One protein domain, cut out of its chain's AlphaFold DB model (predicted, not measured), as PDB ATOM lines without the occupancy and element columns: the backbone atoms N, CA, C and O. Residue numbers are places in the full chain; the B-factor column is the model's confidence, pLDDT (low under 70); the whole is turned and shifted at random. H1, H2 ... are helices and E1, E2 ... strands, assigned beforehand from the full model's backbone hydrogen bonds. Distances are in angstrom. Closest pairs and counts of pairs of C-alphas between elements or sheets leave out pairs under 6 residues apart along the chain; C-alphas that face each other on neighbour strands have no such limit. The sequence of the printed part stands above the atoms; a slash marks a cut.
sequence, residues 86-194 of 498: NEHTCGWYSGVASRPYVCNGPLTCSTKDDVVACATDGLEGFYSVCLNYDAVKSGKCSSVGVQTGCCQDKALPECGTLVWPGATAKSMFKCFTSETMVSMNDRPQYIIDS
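AT A GLANCE: This is residues 86 to 194 of the 498 residues of an uncharacterized protein of Valsa malicola (UniProt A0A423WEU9). A strongly twisted sheet of five strands, curled like part of a barrel, is covered over part of one face by the hairpin E3 and E4, making a small sandwich, two sheets face to face with their strands crossed. A small parallel pair, E5 and E6, packs near E7 and E8, and H1 beyond it makes one end of the longest axis; H2 makes the other. The printed part has 109 residues, under half of them in named elements, along the chain E1 E2 E3 E4 E5 H1 E6 E7 E8 E9 H2; the class is mixed, helices and strands. The large sheet is mixed, in the order E2, E1, E9, E7, E8. The whole is compact, with a radius of gyration of the C-alphas of 14.5 A, and elongated, spanning 49 by 31 by 26 A.

HOW THE PARTS SIT: E1, residues 89 to 93, and E2, residues 100 to 102, form an antiparallel hairpin, with N 101 and O 91 2.8 A apart. E3, residues 108 to 112, and E4, residues 115 to 119, form a second hairpin, with N 110 and O 117 3.0 A apart. E5, residues 129 to 131, H1, residues 133 to 137, and E6, residues 148 to 150, are a strand-helix-strand unit, two parallel strands with a helix between, its crossover right-handed; N 149 and O 129 are 2.8 A apart. E7, residues 158 to 164, and E8, residues 170 to 176, form a third hairpin, with N 160 and O 174 2.8 A apart. E9, residues 181 to 185, is parallel to E7, with N 182 and O 161 2.8 A apart, and antiparallel to E1, with N 185 and O 92 2.8 A apart. The closest C-alphas of E4 and E8 are those of Val 116 and Met 172, 5.0 A apart; those of E5 and E7 are Leu 131 and Cys 159, 6.0 A. H1 is not on the large sheet, but only just, with 4 pairs of C-alphas within 10 A. H2, residues 189 to 194, is not on it either. In H1 and H2 every O i to N i+4 pair is within hydrogen-bond range.

IN THESE COORDINATES: E1 begins at C-alpha 89 (-29.945, 34.663, 41.311). E3 is 12.8 A long, E7 19.9 A, E8 18.8 A and E9 13.4 A. H2 ends at C-alpha 194 (-18.742, 48.862, 50.910).

THE WHOLE: The two C-alphas farthest apart are those of Gly 139 and Ser 194, at 49.2 A. The printed part has no cut, and no link is long. Its mean pLDDT is 93.8, and no printed residue is under 70.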
ATOM      1  N   ASN A  86     -32.402  36.651  45.650       87.56
ATOM      2  CA  ASN A  86     -33.578  35.858  45.292       87.56
ATOM      3  C   ASN A  86     -33.148  34.428  44.918       87.56
ATOM      4  O   ASN A  86     -32.026  34.205  44.464       87.56
ATOM      5  N   GLU A  87     -34.056  33.464  45.059       91.00
ATOM      6  CA  GLU A  87     -33.815  32.047  44.736       91.00
ATOM      7  C   GLU A  87     -33.463  31.788  43.259       91.00
ATOM      8  O   GLU A  87     -33.034  30.696  42.900       91.00
ATOM      9  N   HIS A  88     -33.614  32.787  42.386       94.50
ATOM     10  CA  HIS A  88     -33.265  32.702  40.971       94.50
ATOM     11  C   HIS A  88     -31.877  33.276  40.654       94.50
ATOM     12  O   HIS A  88     -31.382  33.064  39.550       94.50
ATOM     13  N   THR A  89     -31.231  34.002  41.568       95.50
ATOM     14  CA  THR A  89     -29.945  34.663  41.311       95.50
ATOM     15  C   THR A  89     -28.803  33.741  41.710       95.50
ATOM     16  O   THR A  89     -28.660  33.399  42.877       95.50
ATOM     17  N   CYS A  90     -27.961  33.365  40.745       95.62
ATOM     18  CA  CYS A  90     -26.802  32.504  41.004       95.62
ATOM     19  C   CYS A  90     -25.517  33.251  41.336       95.62
ATOM     20  O   CYS A  90     -24.547  32.650  41.786       95.62
ATOM     21  N   GLY A  91     -25.455  34.541  41.040       95.75
ATOM     22  CA  GLY A  91     -24.242  35.315  41.229       95.75
ATOM     23  C   GLY A  91     -24.289  36.628  40.481       95.75
ATOM     24  O   GLY A  91     -25.277  36.954  39.823       95.75
ATOM     25  N   TRP A  92     -23.191  37.364  40.547       96.12
ATOM     26  CA  TRP A  92     -23.047  38.671  39.920       96.12
ATOM     27  C   TRP A  92     -21.795  38.692  39.058       96.12
ATOM     28  O   TRP A  92     -20.756  38.196  39.473       96.12
ATOM     29  N   TYR A  93     -21.876  39.258  37.859       95.81
ATOM     30  CA  TYR A  93     -20.703  39.394  36.999       95.81
ATOM     31  C   TYR A  93     -19.660  40.308  37.661       95.81
ATOM     32  O   TYR A  93     -19.990  41.417  38.091       95.81
ATOM     33  N   SER A  94     -18.407  39.851  37.730       93.88
ATOM     34  CA  SER A  94     -17.294  40.664  38.228       93.88
ATOM     35  C   SER A  94     -16.965  41.800  37.245       93.88
ATOM     36  O   SER A  94     -17.104  41.638  36.031       93.88
ATOM     37  N   GLY A  95     -16.573  42.971  37.757       87.12
ATOM     38  CA  GLY A  95     -16.147  44.139  36.967       87.12
ATOM     39  C   GLY A  95     -17.257  44.962  36.292       87.12
ATOM     40  O   GLY A  95     -17.076  46.152  36.065       87.12
ATOM     41  N   VAL A  96     -18.431  44.391  36.010       77.12
ATOM     42  CA  VAL A  96     -19.545  45.101  35.347       77.12
ATOM     43  C   VAL A  96     -20.718  45.321  36.295       77.12
ATOM     44  O   VAL A  96     -21.565  44.442  36.447       77.12
ATOM     45  N   ALA A  97     -20.768  46.507  36.914       75.19
ATOM     46  CA  ALA A  97     -21.920  47.110  37.608       75.19
ATOM     47  C   ALA A  97     -22.823  46.145  38.412       75.19
ATOM     48  O   ALA A  97     -24.035  46.339  38.488       75.19
ATOM     49  N   SER A  98     -22.252  45.091  39.007       83.06
ATOM     50  CA  SER A  98     -22.998  44.046  39.716       83.06
ATOM     51  C   SER A  98     -24.203  43.495  38.939       83.06
ATOM     52  O   SER A  98     -25.276  43.315  39.516       83.06
ATOM     53  N   ARG A  99     -24.081  43.241  37.629       94.00
ATOM     54  CA  ARG A  99     -25.200  42.645  36.884       94.00
ATOM     55  C   ARG A  99     -25.470  41.231  37.427       94.00
ATOM     56  O   ARG A  99     -24.540  40.422  37.426       94.00
ATOM     57  N   PRO A 100     -26.688  40.902  37.889       95.38
ATOM     58  CA  PRO A 100     -26.979  39.564  38.386       95.38
ATOM     59  C   PRO A 100     -27.096  38.572  37.225       95.38
ATOM     60  O   PRO A 100     -27.625  38.893  36.157       95.38
ATOM     61  N   TYR A 101     -26.625  37.349  37.443       95.69
ATOM     62  CA  TYR A 101     -26.991  36.193  36.643       95.69
ATOM     63  C   TYR A 101     -28.226  35.553  37.267       95.69
ATOM     64  O   TYR A 101     -28.155  34.990  38.361       95.69
ATOM     65  N   VAL A 102     -29.348  35.650  36.560       95.75
ATOM     66  CA  VAL A 102     -30.644  35.153  37.021       95.75
ATOM     67  C   VAL A 102     -31.072  33.986  36.140       95.75
ATOM     68  O   VAL A 102     -31.017  34.064  34.910       95.75
ATOM     69  N   CYS A 103     -31.482  32.895  36.773       95.38
ATOM     70  CA  CYS A 103     -32.107  31.764  36.118       95.38
ATOM     71  C   CYS A 103     -33.454  32.172  35.519       95.38
ATOM     72  O   CYS A 103     -34.240  32.890  36.137       95.38
ATOM     73  N   ASN A 104     -33.737  31.706  34.304       94.31
ATOM     74  CA  ASN A 104     -35.044  31.929  33.700       94.31
ATOM     75  C   ASN A 104     -36.093  31.124  34.480       94.31
ATOM     76  O   ASN A 104     -35.961  29.906  34.605       94.31
ATOM     77  N   GLY A 105     -37.136  31.792  34.982       90.00
ATOM     78  CA  GLY A 105     -38.256  31.121  35.645       90.00
ATOM     79  C   GLY A 105     -38.864  30.047  34.728       90.00
ATOM     80  O   GLY A 105     -39.028  30.310  33.532       90.00
ATOM     81  N   PRO A 106     -39.169  28.837  35.237       92.56
ATOM     82  CA  PRO A 106     -39.332  28.461  36.649       92.56
ATOM     83  C   PRO A 106     -38.064  27.939  37.356       92.56
ATOM     84  O   PRO A 106     -38.169  27.389  38.447       92.56
ATOM     85  N   LEU A 107     -36.880  28.052  36.747       94.69
ATOM     86  CA  LEU A 107     -35.650  27.489  37.306       94.69
ATOM     87  C   LEU A 107     -35.160  28.297  38.518       94.69
ATOM     88  O   LEU A 107     -35.090  29.527  38.469       94.69
ATOM     89  N   THR A 108     -34.761  27.609  39.581       94.94
ATOM     90  CA  THR A 108     -34.076  28.196  40.737       94.94
ATOM     91  C   THR A 108     -32.581  27.930  40.641       94.94
ATOM     92  O   THR A 108     -32.121  26.987  39.988       94.94
ATOM     93  N   CYS A 109     -31.794  28.815  41.241       95.25
ATOM     94  CA  CYS A 109     -30.372  28.587  41.342       95.25
ATOM     95  C   CYS A 109     -30.094  27.540  42.416       95.25
ATOM     96  O   CYS A 109     -30.512  27.693  43.562       95.25
ATOM     97  N   SER A 110     -29.345  26.502  42.061       94.94
ATOM     98  CA  SER A 110     -28.910  25.476  43.000       94.94
ATOM     99  C   SER A 110     -27.423  25.192  42.819       94.94
ATOM    100  O   SER A 110     -26.859  25.381  41.740       94.94
ATOM    101  N   THR A 111     -26.766  24.779  43.902       94.81
ATOM    102  CA  THR A 111     -25.347  24.407  43.911       94.81
ATOM    103  C   THR A 111     -25.204  23.006  44.484       94.81
ATOM    104  O   THR A 111     -25.684  22.743  45.586       94.81
ATOM    105  N   LYS A 112     -24.511  22.127  43.763       94.81
ATOM    106  CA  LYS A 112     -24.231  20.748  44.175       94.81
ATOM    107  C   LYS A 112     -22.822  20.373  43.738       94.81
ATOM    108  O   LYS A 112     -22.484  20.583  42.580       94.81
ATOM    109  N   ASP A 113     -22.012  19.846  44.657       94.88
ATOM    110  CA  ASP A 113     -20.627  19.421  44.392       94.88
ATOM    111  C   ASP A 113     -19.789  20.494  43.663       94.88
ATOM    112  O   ASP A 113     -19.156  20.226  42.646       94.88
ATOM    113  N   ASP A 114     -19.850  21.741  44.146       96.06
ATOM    114  CA  ASP A 114     -19.188  22.919  43.556       96.06
ATOM    115  C   ASP A 114     -19.629  23.287  42.123       96.06
ATOM    116  O   ASP A 114     -19.061  24.182  41.487       96.06
ATOM    117  N   VAL A 115     -20.693  22.662  41.617       96.50
ATOM    118  CA  VAL A 115     -21.328  23.008  40.345       96.50
ATOM    119  C   VAL A 115     -22.589  23.822  40.604       96.50
ATOM    120  O   VAL A 115     -23.489  23.399  41.331       96.50
ATOM    121  N   VAL A 116     -22.668  24.995  39.985       96.62
ATOM    122  CA  VAL A 116     -23.846  25.866  40.000       96.62
ATOM    123  C   VAL A 116     -24.678  25.579  38.753       96.62
ATOM    124  O   VAL A 116     -24.140  25.479  37.650       96.62
ATOM    125  N   ALA A 117     -25.992  25.451  38.911       96.19
ATOM    126  CA  ALA A 117     -26.912  25.270  37.796       96.19
ATOM    127  C   ALA A 117     -28.256  25.955  38.061       96.19
ATOM    128  O   ALA A 117     -28.681  26.135  39.202       96.19
ATOM    129  N   CYS A 118     -28.947  26.293  36.973       95.88
ATOM    130  CA  CYS A 118     -30.362  26.636  37.014       95.88
ATOM    131  C   CYS A 118     -31.169  25.344  36.906       95.88
ATOM    132  O   CYS A 118     -31.237  24.760  35.823       95.88
ATOM    133  N   ALA A 119     -31.748  24.893  38.013       94.38
ATOM    134  CA  ALA A 119     -32.448  23.619  38.102       94.38
ATOM    135  C   ALA A 119     -33.874  23.808  38.630       94.38
ATOM    136  O   ALA A 119     -34.204  24.802  39.268       94.38
ATOM    137  N   THR A 120     -34.732  22.837  38.344       93.56
ATOM    138  CA  THR A 120     -36.010  22.641  39.041       93.56
ATOM    139  C   THR A 120     -35.985  21.278  39.701       93.56
ATOM    140  O   THR A 120     -35.272  20.389  39.227       93.56
ATOM    141  N   ASP A 121     -36.806  21.085  40.729       86.12
ATOM    142  CA  ASP A 121     -36.957  19.797  41.406       86.12
ATOM    143  C   ASP A 121     -37.150  18.655  40.387       86.12
ATOM    144  O   ASP A 121     -38.109  18.629  39.612       86.12
ATOM    145  N   GLY A 122     -36.191  17.724  40.348       81.31
ATOM    146  CA  GLY A 122     -36.210  16.551  39.464       81.31
ATOM    147  C   GLY A 122     -35.622  16.732  38.055       81.31
ATOM    148  O   GLY A 122     -35.535  15.748  37.318       81.31
ATOM    149  N   LEU A 123     -35.180  17.934  37.670       77.50
ATOM    150  CA  LEU A 123     -34.462  18.209  36.413       77.50
ATOM    151  C   LEU A 123     -33.127  18.894  36.725       77.50
ATOM    152  O   LEU A 123     -32.915  20.079  36.474       77.50
ATOM    153  N   GLU A 124     -32.226  18.118  37.315       76.62
ATOM    154  CA  GLU A 124     -30.915  18.576  37.764       76.62
ATOM    155  C   GLU A 124     -29.859  18.390  36.662       76.62
ATOM    156  O   GLU A 124     -29.187  17.362  36.581       76.62
ATOM    157  N   GLY A 125     -29.703  19.394  35.797       84.19
ATOM    158  CA  GLY A 125     -28.602  19.474  34.831       84.19
ATOM    159  C   GLY A 125     -27.329  20.052  35.453       84.19
ATOM    160  O   GLY A 125     -26.880  21.117  35.034       84.19
ATOM    161  N   PHE A 126     -26.760  19.398  36.472       94.56
ATOM    162  CA  PHE A 126     -25.448  19.788  37.004       94.56
ATOM    163  C   PHE A 126     -24.352  19.244  36.096       94.56
ATOM    164  O   PHE A 126     -23.958  18.079  36.182       94.56
ATOM    165  N   TYR A 127     -23.882  20.100  35.196       95.81
ATOM    166  CA  TYR A 127     -22.819  19.748  34.270       95.81
ATOM    167  C   TYR A 127     -21.458  20.075  34.881       95.81
ATOM    168  O   TYR A 127     -21.194  21.223  35.219       95.81
ATOM    169  N   SER A 128     -20.588  19.074  35.006       95.38
ATOM    170  CA  SER A 128     -19.186  19.238  35.426       95.38
ATOM    171  C   SER A 128     -18.224  19.267  34.235       95.38
ATOM    172  O   SER A 128     -17.078  19.697  34.352       95.38
ATOM    173  N   VAL A 129     -18.700  18.821  33.072       95.88
ATOM    174  CA  VAL A 129     -17.978  18.837  31.801       95.88
ATOM    175  C   VAL A 129     -18.885  19.467  30.760       95.88
ATOM    176  O   VAL A 129     -20.100  19.289  30.795       95.88
ATOM    177  N   CYS A 130     -18.307  20.189  29.808       97.44
ATOM    178  CA  CYS A 130     -19.073  20.797  28.740       97.44
ATOM    179  C   CYS A 130     -18.364  20.662  27.395       97.44
ATOM    180  O   CYS A 130     -17.137  20.722  27.301       97.44
ATOM    181  N   LEU A 131     -19.158  20.393  26.362       97.62
ATOM    182  CA  LEU A 131     -18.689  20.079  25.023       97.62
ATOM    183  C   LEU A 131     -19.252  21.053  23.992       97.62
ATOM    184  O   LEU A 131     -20.457  21.301  23.937       97.62
ATOM    185  N   ASN A 132     -18.361  21.531  23.124       98.06
ATOM    186  CA  ASN A 132     -18.690  22.444  22.034       98.06
ATOM    187  C   ASN A 132     -19.558  21.746  20.974       98.06
ATOM    188  O   ASN A 132     -19.608  20.515  20.863       98.06
ATOM    189  N   TYR A 133     -20.187  22.543  20.123       97.94
ATOM    190  CA  TYR A 133     -21.082  22.092  19.063       97.94
ATOM    191  C   TYR A 133     -20.433  21.127  18.065       97.94
ATOM    192  O   TYR A 133     -21.077  20.188  17.590       97.94
ATOM    193  N   ASP A 134     -19.134  21.264  17.803       97.88
ATOM    194  CA  ASP A 134     -18.402  20.315  16.957       97.88
ATOM    195  C   ASP A 134     -18.330  18.912  17.578       97.88
ATOM    196  O   ASP A 134     -18.438  17.900  16.876       97.88
ATOM    197  N   ALA A 135     -18.221  18.824  18.907       96.94
ATOM    198  CA  ALA A 135     -18.271  17.547  19.606       96.94
ATOM    199  C   ALA A 135     -19.671  16.921  19.505       96.94
ATOM    200  O   ALA A 135     -19.775  15.712  19.270       96.94
ATOM    201  N   VAL A 136     -20.732  17.733  19.581       96.56
ATOM    202  CA  VAL A 136     -22.118  17.291  19.350       96.56
ATOM    203  C   VAL A 136     -22.288  16.739  17.936       96.56
ATOM    204  O   VAL A 136     -22.747  15.610  17.777       96.56
ATOM    205  N   LYS A 137     -21.826  17.465  16.910       97.56
ATOM    206  CA  LYS A 137     -21.853  17.008  15.508       97.56
ATOM    207  C   LYS A 137     -21.099  15.704  15.281       97.56
ATOM    208  O   LYS A 137     -21.504  14.895  14.453       97.56
ATOM    209  N   SER A 138     -20.008  15.496  16.014       97.12
ATOM    210  CA  SER A 138     -19.238  14.251  15.954       97.12
ATOM    211  C   SER A 138     -19.871  13.083  16.727       97.12
ATOM    212  O   SER A 138     -19.272  12.013  16.799       97.12
ATOM    213  N   GLY A 139     -21.053  13.274  17.326       96.50
ATOM    214  CA  GLY A 139     -21.756  12.256  18.108       96.50
ATOM    215  C   GLY A 139     -21.129  11.973  19.475       96.50
ATOM    216  O   GLY A 139     -21.502  11.003  20.128       96.50
ATOM    217  N   LYS A 140     -20.180  12.799  19.937       96.06
ATOM    218  CA  LYS A 140     -19.503  12.570  21.223       96.06
ATOM    219  C   LYS A 140     -20.433  12.792  22.404       96.06
ATOM    220  O   LYS A 140     -20.321  12.051  23.369       96.06
ATOM    221  N   CYS A 141     -21.366  13.739  22.308       95.62
ATOM    222  CA  CYS A 141     -22.258  14.106  23.407       95.62
ATOM    223  C   CYS A 141     -23.036  12.911  24.001       95.62
ATOM    224  O   CYS A 141     -23.133  12.783  25.214       95.62
ATOM    225  N   SER A 142     -23.497  11.974  23.166       91.44
ATOM    226  CA  SER A 142     -24.267  10.803  23.618       91.44
ATOM    227  C   SER A 142     -23.460   9.783  24.433       91.44
ATOM    228  O   SER A 142     -24.033   8.854  24.986       91.44
ATOM    229  N   SER A 143     -22.130   9.911  24.488       85.19
ATOM    230  CA  SER A 143     -21.240   8.913  25.103       85.19
ATOM    231  C   SER A 143     -20.677   9.312  26.470       85.19
ATOM    232  O   SER A 143     -19.987   8.508  27.094       85.19
ATOM    233  N   VAL A 144     -20.945  10.533  26.944       85.00
ATOM    234  CA  VAL A 144     -20.152  11.172  28.019       85.00
ATOM    235  C   VAL A 144     -20.875  11.248  29.371       85.00
ATOM    236  O   VAL A 144     -20.400  11.896  30.300       85.00
ATOM    237  N   GLY A 145     -21.999  10.544  29.513       91.56
ATOM    238  CA  GLY A 145     -22.772  10.495  30.755       91.56
ATOM    239  C   GLY A 145     -23.574  11.769  31.041       91.56
ATOM    240  O   GLY A 145     -23.428  12.795  30.382       91.56
ATOM    241  N   VAL A 146     -24.437  11.692  32.057       89.38
ATOM    242  CA  VAL A 146     -25.432  12.732  32.388       89.38
ATOM    243  C   VAL A 146     -24.838  14.036  32.936       89.38
ATOM    244  O   VAL A 146     -25.508  15.061  32.927       89.38
ATOM    245  N   GLN A 147     -23.577  14.015  33.382       93.38
ATOM    246  CA  GLN A 147     -22.867  15.191  33.909       93.38
ATOM    247  C   GLN A 147     -22.181  16.029  32.819       93.38
ATOM    248  O   GLN A 147     -21.509  17.013  33.130       93.38
ATOM    249  N   THR A 148     -22.331  15.656  31.546       95.69
ATOM    250  CA  THR A 148     -21.739  16.403  30.434       95.69
ATOM    251  C   THR A 148     -22.791  17.256  29.736       95.69
ATOM    252  O   THR A 148     -23.721  16.738  29.120       95.69
ATOM    253  N   GLY A 149     -22.623  18.574  29.809       94.62
ATOM    254  CA  GLY A 149     -23.407  19.545  29.058       94.62
ATOM    255  C   GLY A 149     -22.916  19.638  27.618       94.62
ATOM    256  O   GLY A 149     -21.724  19.515  27.337       94.62
ATOM    257  N   CYS A 150     -23.823  19.864  26.676       97.12
ATOM    258  CA  CYS A 150     -23.477  19.920  25.262       97.12
ATOM    259  C   CYS A 150     -24.118  21.122  24.591       97.12
ATOM    260  O   CYS A 150     -25.338  21.280  24.623       97.12
ATOM    261  N   CYS A 151     -23.303  21.927  23.920       97.69
ATOM    262  CA  CYS A 151     -23.780  23.069  23.159       97.69
ATOM    263  C   CYS A 151     -24.364  22.606  21.830       97.69
ATOM    264  O   CYS A 151     -23.635  22.243  20.917       97.69
ATOM    265  N   GLN A 152     -25.693  22.560  21.744       97.25
ATOM    266  CA  GLN A 152     -26.413  22.109  20.547       97.25
ATOM    267  C   GLN A 152     -26.769  23.258  19.597       97.25
ATOM    268  O   GLN A 152     -27.064  23.017  18.427       97.25
ATOM    269  N   ASP A 153     -26.734  24.499  20.084       97.25
ATOM    270  CA  ASP A 153     -27.055  25.671  19.283       97.25
ATOM    271  C   ASP A 153     -25.841  26.107  18.452       97.25
ATOM    272  O   ASP A 153     -24.753  26.356  18.968       97.25
ATOM    273  N   LYS A 154     -26.044  26.243  17.140       97.62
ATOM    274  CA  LYS A 154     -25.026  26.739  16.212       97.62
ATOM    275  C   LYS A 154     -24.697  28.220  16.450       97.62
ATOM    276  O   LYS A 154     -23.603  28.645  16.083       97.62
ATOM    277  N   ALA A 155     -25.619  29.003  17.013       97.94
ATOM    278  CA  ALA A 155     -25.387  30.406  17.355       97.94
ATOM    279  C   ALA A 155     -24.487  30.567  18.590       97.94
ATOM    280  O   ALA A 155     -23.801  31.580  18.715       97.94
ATOM    281  N   LEU A 156     -24.451  29.560  19.468       97.88
ATOM    282  CA  LEU A 156     -23.622  29.516  20.673       97.88
ATOM    283  C   LEU A 156     -22.783  28.225  20.676       97.88
ATOM    284  O   LEU A 156     -23.023  27.335  21.495       97.88
ATOM    285  N   PRO A 157     -21.842  28.071  19.723       98.12
ATOM    286  CA  PRO A 157     -21.200  26.789  19.478       98.12
ATOM    287  C   PRO A 157     -20.136  26.434  20.518       98.12
ATOM    288  O   PRO A 157     -19.780  25.262  20.639       98.12
ATOM    289  N   GLU A 158     -19.615  27.416  21.250       98.31
ATOM    290  CA  GLU A 158     -18.492  27.220  22.155       98.31
ATOM    291  C   GLU A 158     -18.962  27.053  23.593       98.31
ATOM    292  O   GLU A 158     -19.868  27.743  24.063       98.31
ATOM    293  N   CYS A 159     -18.312  26.155  24.320       98.12
ATOM    294  CA  CYS A 159     -18.487  26.069  25.751       98.12
ATOM    295  C   CYS A 159     -17.730  27.202  26.452       98.12
ATOM    296  O   CYS A 159     -16.580  27.497  26.131       98.12
ATOM    297  N   GLY A 160     -18.361  27.810  27.447       97.94
ATOM    298  CA  GLY A 160     -17.712  28.714  28.380       97.94
ATOM    299  C   GLY A 160     -18.047  28.371  29.823       97.94
ATOM    300  O   GLY A 160     -19.017  27.665  30.117       97.94
ATOM    301  N   THR A 161     -17.233  28.905  30.724       97.88
ATOM    302  CA  THR A 161     -17.282  28.602  32.155       97.88
ATOM    303  C   THR A 161     -17.489  29.883  32.940       97.88
ATOM    304  O   THR A 161     -16.708  30.826  32.826       97.88
ATOM    305  N   LEU A 162     -18.526  29.912  33.765       97.88
ATOM    306  CA  LEU A 162     -18.702  30.915  34.800       97.88
ATOM    307  C   LEU A 162     -18.067  30.376  36.082       97.88
ATOM    308  O   LEU A 162     -18.360  29.247  36.470       97.88
ATOM    309  N   VAL A 163     -17.178  31.145  36.705       97.88
ATOM    310  CA  VAL A 163     -16.378  30.708  37.858       97.88
ATOM    311  C   VAL A 163     -16.593  31.667  39.018       97.88
ATOM    312  O   VAL A 163     -16.429  32.871  38.847       97.88
ATOM    313  N   TRP A 164     -16.902  31.133  40.195       97.44
ATOM    314  CA  TRP A 164     -16.977  31.879  41.448       97.44
ATOM    315  C   TRP A 164     -15.702  31.612  42.249       97.44
ATOM    316  O   TRP A 164     -15.565  30.512  42.786       97.44
ATOM    317  N   PRO A 165     -14.758  32.566  42.350       95.81
ATOM    318  CA  PRO A 165     -13.462  32.360  42.998       95.81
ATOM    319  C   PRO A 165     -13.524  32.479  44.534       95.81
ATOM    320  O   PRO A 165     -12.503  32.737  45.165       95.81
ATOM    321  N   GLY A 166     -14.712  32.348  45.138       91.31
ATOM    322  CA  GLY A 166     -14.919  32.467  46.582       91.31
ATOM    323  C   GLY A 166     -14.183  31.396  47.402       91.31
ATOM    324  O   GLY A 166     -13.430  30.582  46.876       91.31
ATOM    325  N   ALA A 167     -14.426  31.373  48.719       89.19
ATOM    326  CA  ALA A 167     -13.770  30.432  49.641       89.19
ATOM    327  C   ALA A 167     -13.936  28.960  49.217       89.19
ATOM    328  O   ALA A 167     -13.019  28.155  49.359       89.19
ATOM    329  N   THR A 168     -15.101  28.632  48.662       93.56
ATOM    330  CA  THR A 168     -15.350  27.399  47.915       93.56
ATOM    331  C   THR A 168     -15.467  27.777  46.447       93.56
ATOM    332  O   THR A 168     -16.439  28.443  46.074       93.56
ATOM    333  N   ALA A 169     -14.477  27.407  45.636       96.06
ATOM    334  CA  ALA A 169     -14.496  27.708  44.214       96.06
ATOM    335  C   ALA A 169     -15.607  26.904  43.536       96.06
ATOM    336  O   ALA A 169     -15.617  25.680  43.630       96.06
ATOM    337  N   LYS A 170     -16.525  27.585  42.847       97.12
ATOM    338  CA  LYS A 170     -17.648  26.943  42.150       97.12
ATOM    339  C   LYS A 170     -17.622  27.267  40.669       97.12
ATOM    340  O   LYS A 170     -17.048  28.279  40.259       97.12
ATOM    341  N   SER A 171     -18.275  26.442  39.857       97.56
ATOM    342  CA  SER A 171     -18.359  26.679  38.416       97.56
ATOM    343  C   SER A 171     -19.703  26.300  37.805       97.56
ATOM    344  O   SER A 171     -20.430  25.465  38.327       97.56
ATOM    345  N   MET A 172     -20.034  26.925  36.682       97.00
ATOM    346  CA  MET A 172     -21.192  26.605  35.853       97.00
ATOM    347  C   MET A 172     -20.770  26.672  34.395       97.00
ATOM    348  O   MET A 172     -20.103  27.624  33.987       97.00
ATOM    349  N   PHE A 173     -21.204  25.711  33.588       97.06
ATOM    350  CA  PHE A 173     -20.974  25.758  32.149       97.06
ATOM    351  C   PHE A 173     -22.176  26.326  31.408       97.06
ATOM    352  O   PHE A 173     -23.330  26.058  31.748       97.06
ATOM    353  N   LYS A 174     -21.896  27.103  30.365       96.56
ATOM    354  CA  LYS A 174     -22.905  27.644  29.458       96.56
ATOM    355  C   LYS A 174     -22.343  27.734  28.049       96.56
ATOM    356  O   LYS A 174     -21.137  27.793  27.851       96.56
ATOM    357  N   CYS A 175     -23.234  27.751  27.072       97.75
ATOM    358  CA  CYS A 175     -22.869  27.917  25.676       97.75
ATOM    359  C   CYS A 175     -22.775  29.400  25.314       97.75
ATOM    360  O   CYS A 175     -23.642  30.196  25.686       97.75
ATOM    361  N   PHE A 176     -21.724  29.758  24.583       97.81
ATOM    362  CA  PHE A 176     -21.381  31.111  24.162       97.81
ATOM    363  C   PHE A 176     -21.031  31.140  22.671       97.81
ATOM    364  O   PHE A 176     -20.807  30.113  22.031       97.81
ATOM    365  N   THR A 177     -20.952  32.346  22.110       98.00
ATOM    366  CA  THR A 177     -20.473  32.571  20.738       98.00
ATOM    367  C   THR A 177     -18.984  32.252  20.570       98.00
ATOM    368  O   THR A 177     -18.542  31.962  19.464       98.00
ATOM    369  N   SER A 178     -18.215  32.340  21.658       97.75
ATOM    370  CA  SER A 178     -16.774  32.096  21.723       97.75
ATOM    371  C   SER A 178     -16.408  31.452  23.060       97.75
ATOM    372  O   SER A 178     -17.071  31.717  24.066       97.75
ATOM    373  N   GLU A 179     -15.342  30.653  23.093       96.62
ATOM    374  CA  GLU A 179     -14.808  30.087  24.337       96.62
ATOM    375  C   GLU A 179     -14.487  31.227  25.312       96.62
ATOM    376  O   GLU A 179     -13.696  32.121  25.007       96.62
ATOM    377  N   THR A 180     -15.178  31.244  26.451       96.75
ATOM    378  CA  THR A 180     -15.129  32.365  27.394       96.75
ATOM    379  C   THR A 180     -15.093  31.838  28.820       96.75
ATOM    380  O   THR A 180     -15.867  30.953  29.181       96.75
ATOM    381  N   MET A 181     -14.226  32.418  29.647       96.88
ATOM    382  CA  MET A 181     -14.255  32.240  31.095       96.88
ATOM    383  C   MET A 181     -14.713  33.547  31.733       96.88
ATOM    384  O   MET A 181     -14.134  34.600  31.474       96.88
ATOM    385  N   VAL A 182     -15.764  33.488  32.543       96.75
ATOM    386  CA  VAL A 182     -16.364  34.662  33.177       96.75
ATOM    387  C   VAL A 182     -16.253  34.535  34.687       96.75
ATOM    388  O   VAL A 182     -16.748  33.572  35.266       96.75
ATOM    389  N   SER A 183     -15.627  35.522  35.325       96.88
ATOM    390  CA  SER A 183     -15.562  35.595  36.784       96.88
ATOM    391  C   SER A 183     -16.879  36.123  37.357       96.88
ATOM    392  O   SER A 183     -17.412  37.142  36.904       96.88
ATOM    393  N   MET A 184     -17.394  35.419  38.354       96.69
ATOM    394  CA  MET A 184     -18.643  35.693  39.050       96.69
ATOM    395  C   MET A 184     -18.367  35.900  40.539       96.69
ATOM    396  O   MET A 184     -17.526  35.229  41.122       96.69
ATOM    397  N   ASN A 185     -19.110  36.793  41.176       95.44
ATOM    398  CA  ASN A 185     -19.090  37.008  42.615       95.44
ATOM    399  C   ASN A 185     -20.338  36.383  43.255       95.44
ATOM    400  O   ASN A 185     -21.402  36.353  42.634       95.44
ATOM    401  N   ASP A 186     -20.227  35.953  44.518       93.38
ATOM    402  CA  ASP A 186     -21.358  35.505  45.358       93.38
ATOM    403  C   ASP A 186     -22.170  36.668  45.942       93.38
ATOM    404  O   ASP A 186     -23.170  36.452  46.620       93.38
ATOM    405  N   ARG A 187     -21.716  37.910  45.756       92.75
ATOM    406  CA  ARG A 187     -22.412  39.124  46.186       92.75
ATOM    407  C   ARG A 187     -22.216  40.223  45.144       92.75
ATOM    408  O   ARG A 187     -21.202  40.213  44.441       92.75
ATOM    409  N   PRO A 188     -23.137  41.195  45.054       92.31
ATOM    410  CA  PRO A 188     -22.930  42.389  44.250       92.31
ATOM    411  C   PRO A 188     -21.611  43.089  44.615       92.31
ATOM    412  O   PRO A 188     -21.290  43.235  45.796       92.31
ATOM    413  N   GLN A 189     -20.879  43.571  43.610       90.31
ATOM    414  CA  GLN A 189     -19.591  44.254  43.775       90.31
ATOM    415  C   GLN A 189     -19.693  45.447  44.735       90.31
ATOM    416  O   GLN A 189     -18.874  45.570  45.636       90.31
ATOM    417  N   TYR A 190     -20.765  46.245  44.654       87.69
ATOM    418  CA  TYR A 190     -20.941  47.404  45.541       87.69
ATOM    419  C   TYR A 190     -21.000  47.023  47.031       87.69
ATOM    420  O   TYR A 190     -20.654  47.829  47.896       87.69
ATOM    421  N   ILE A 191     -21.426  45.798  47.358       87.69
ATOM    422  CA  ILE A 191     -21.431  45.289  48.737       87.69
ATOM    423  C   ILE A 191     -20.021  44.916  49.165       87.69
ATOM    424  O   ILE A 191     -19.632  45.207  50.295       87.69
ATOM    425  N   ILE A 192     -19.259  44.298  48.261       85.75
ATOM    426  CA  ILE A 192     -17.852  43.963  48.481       85.75
ATOM    427  C   ILE A 192     -17.077  45.255  48.760       85.75
ATOM    428  O   ILE A 192     -16.452  45.362  49.817       85.75
ATOM    429  N   ASP A 193     -17.237  46.269  47.910       86.69
ATOM    430  CA  ASP A 193     -16.554  47.563  48.024       86.69
ATOM    431  C   ASP A 193     -16.975  48.336  49.288       86.69
ATOM    432  O   ASP A 193     -16.158  48.955  49.975       86.69
ATOM    433  N   SER A 194     -18.257  48.260  49.660       87.12
ATOM    434  CA  SER A 194     -18.742  48.862  50.910       87.12
ATOM    435  C   SER A 194     -18.168  48.153  52.139       87.12
ATOM    436  O   SER A 194     -17.847  48.794  53.143       87.12
TER     437      SER A 194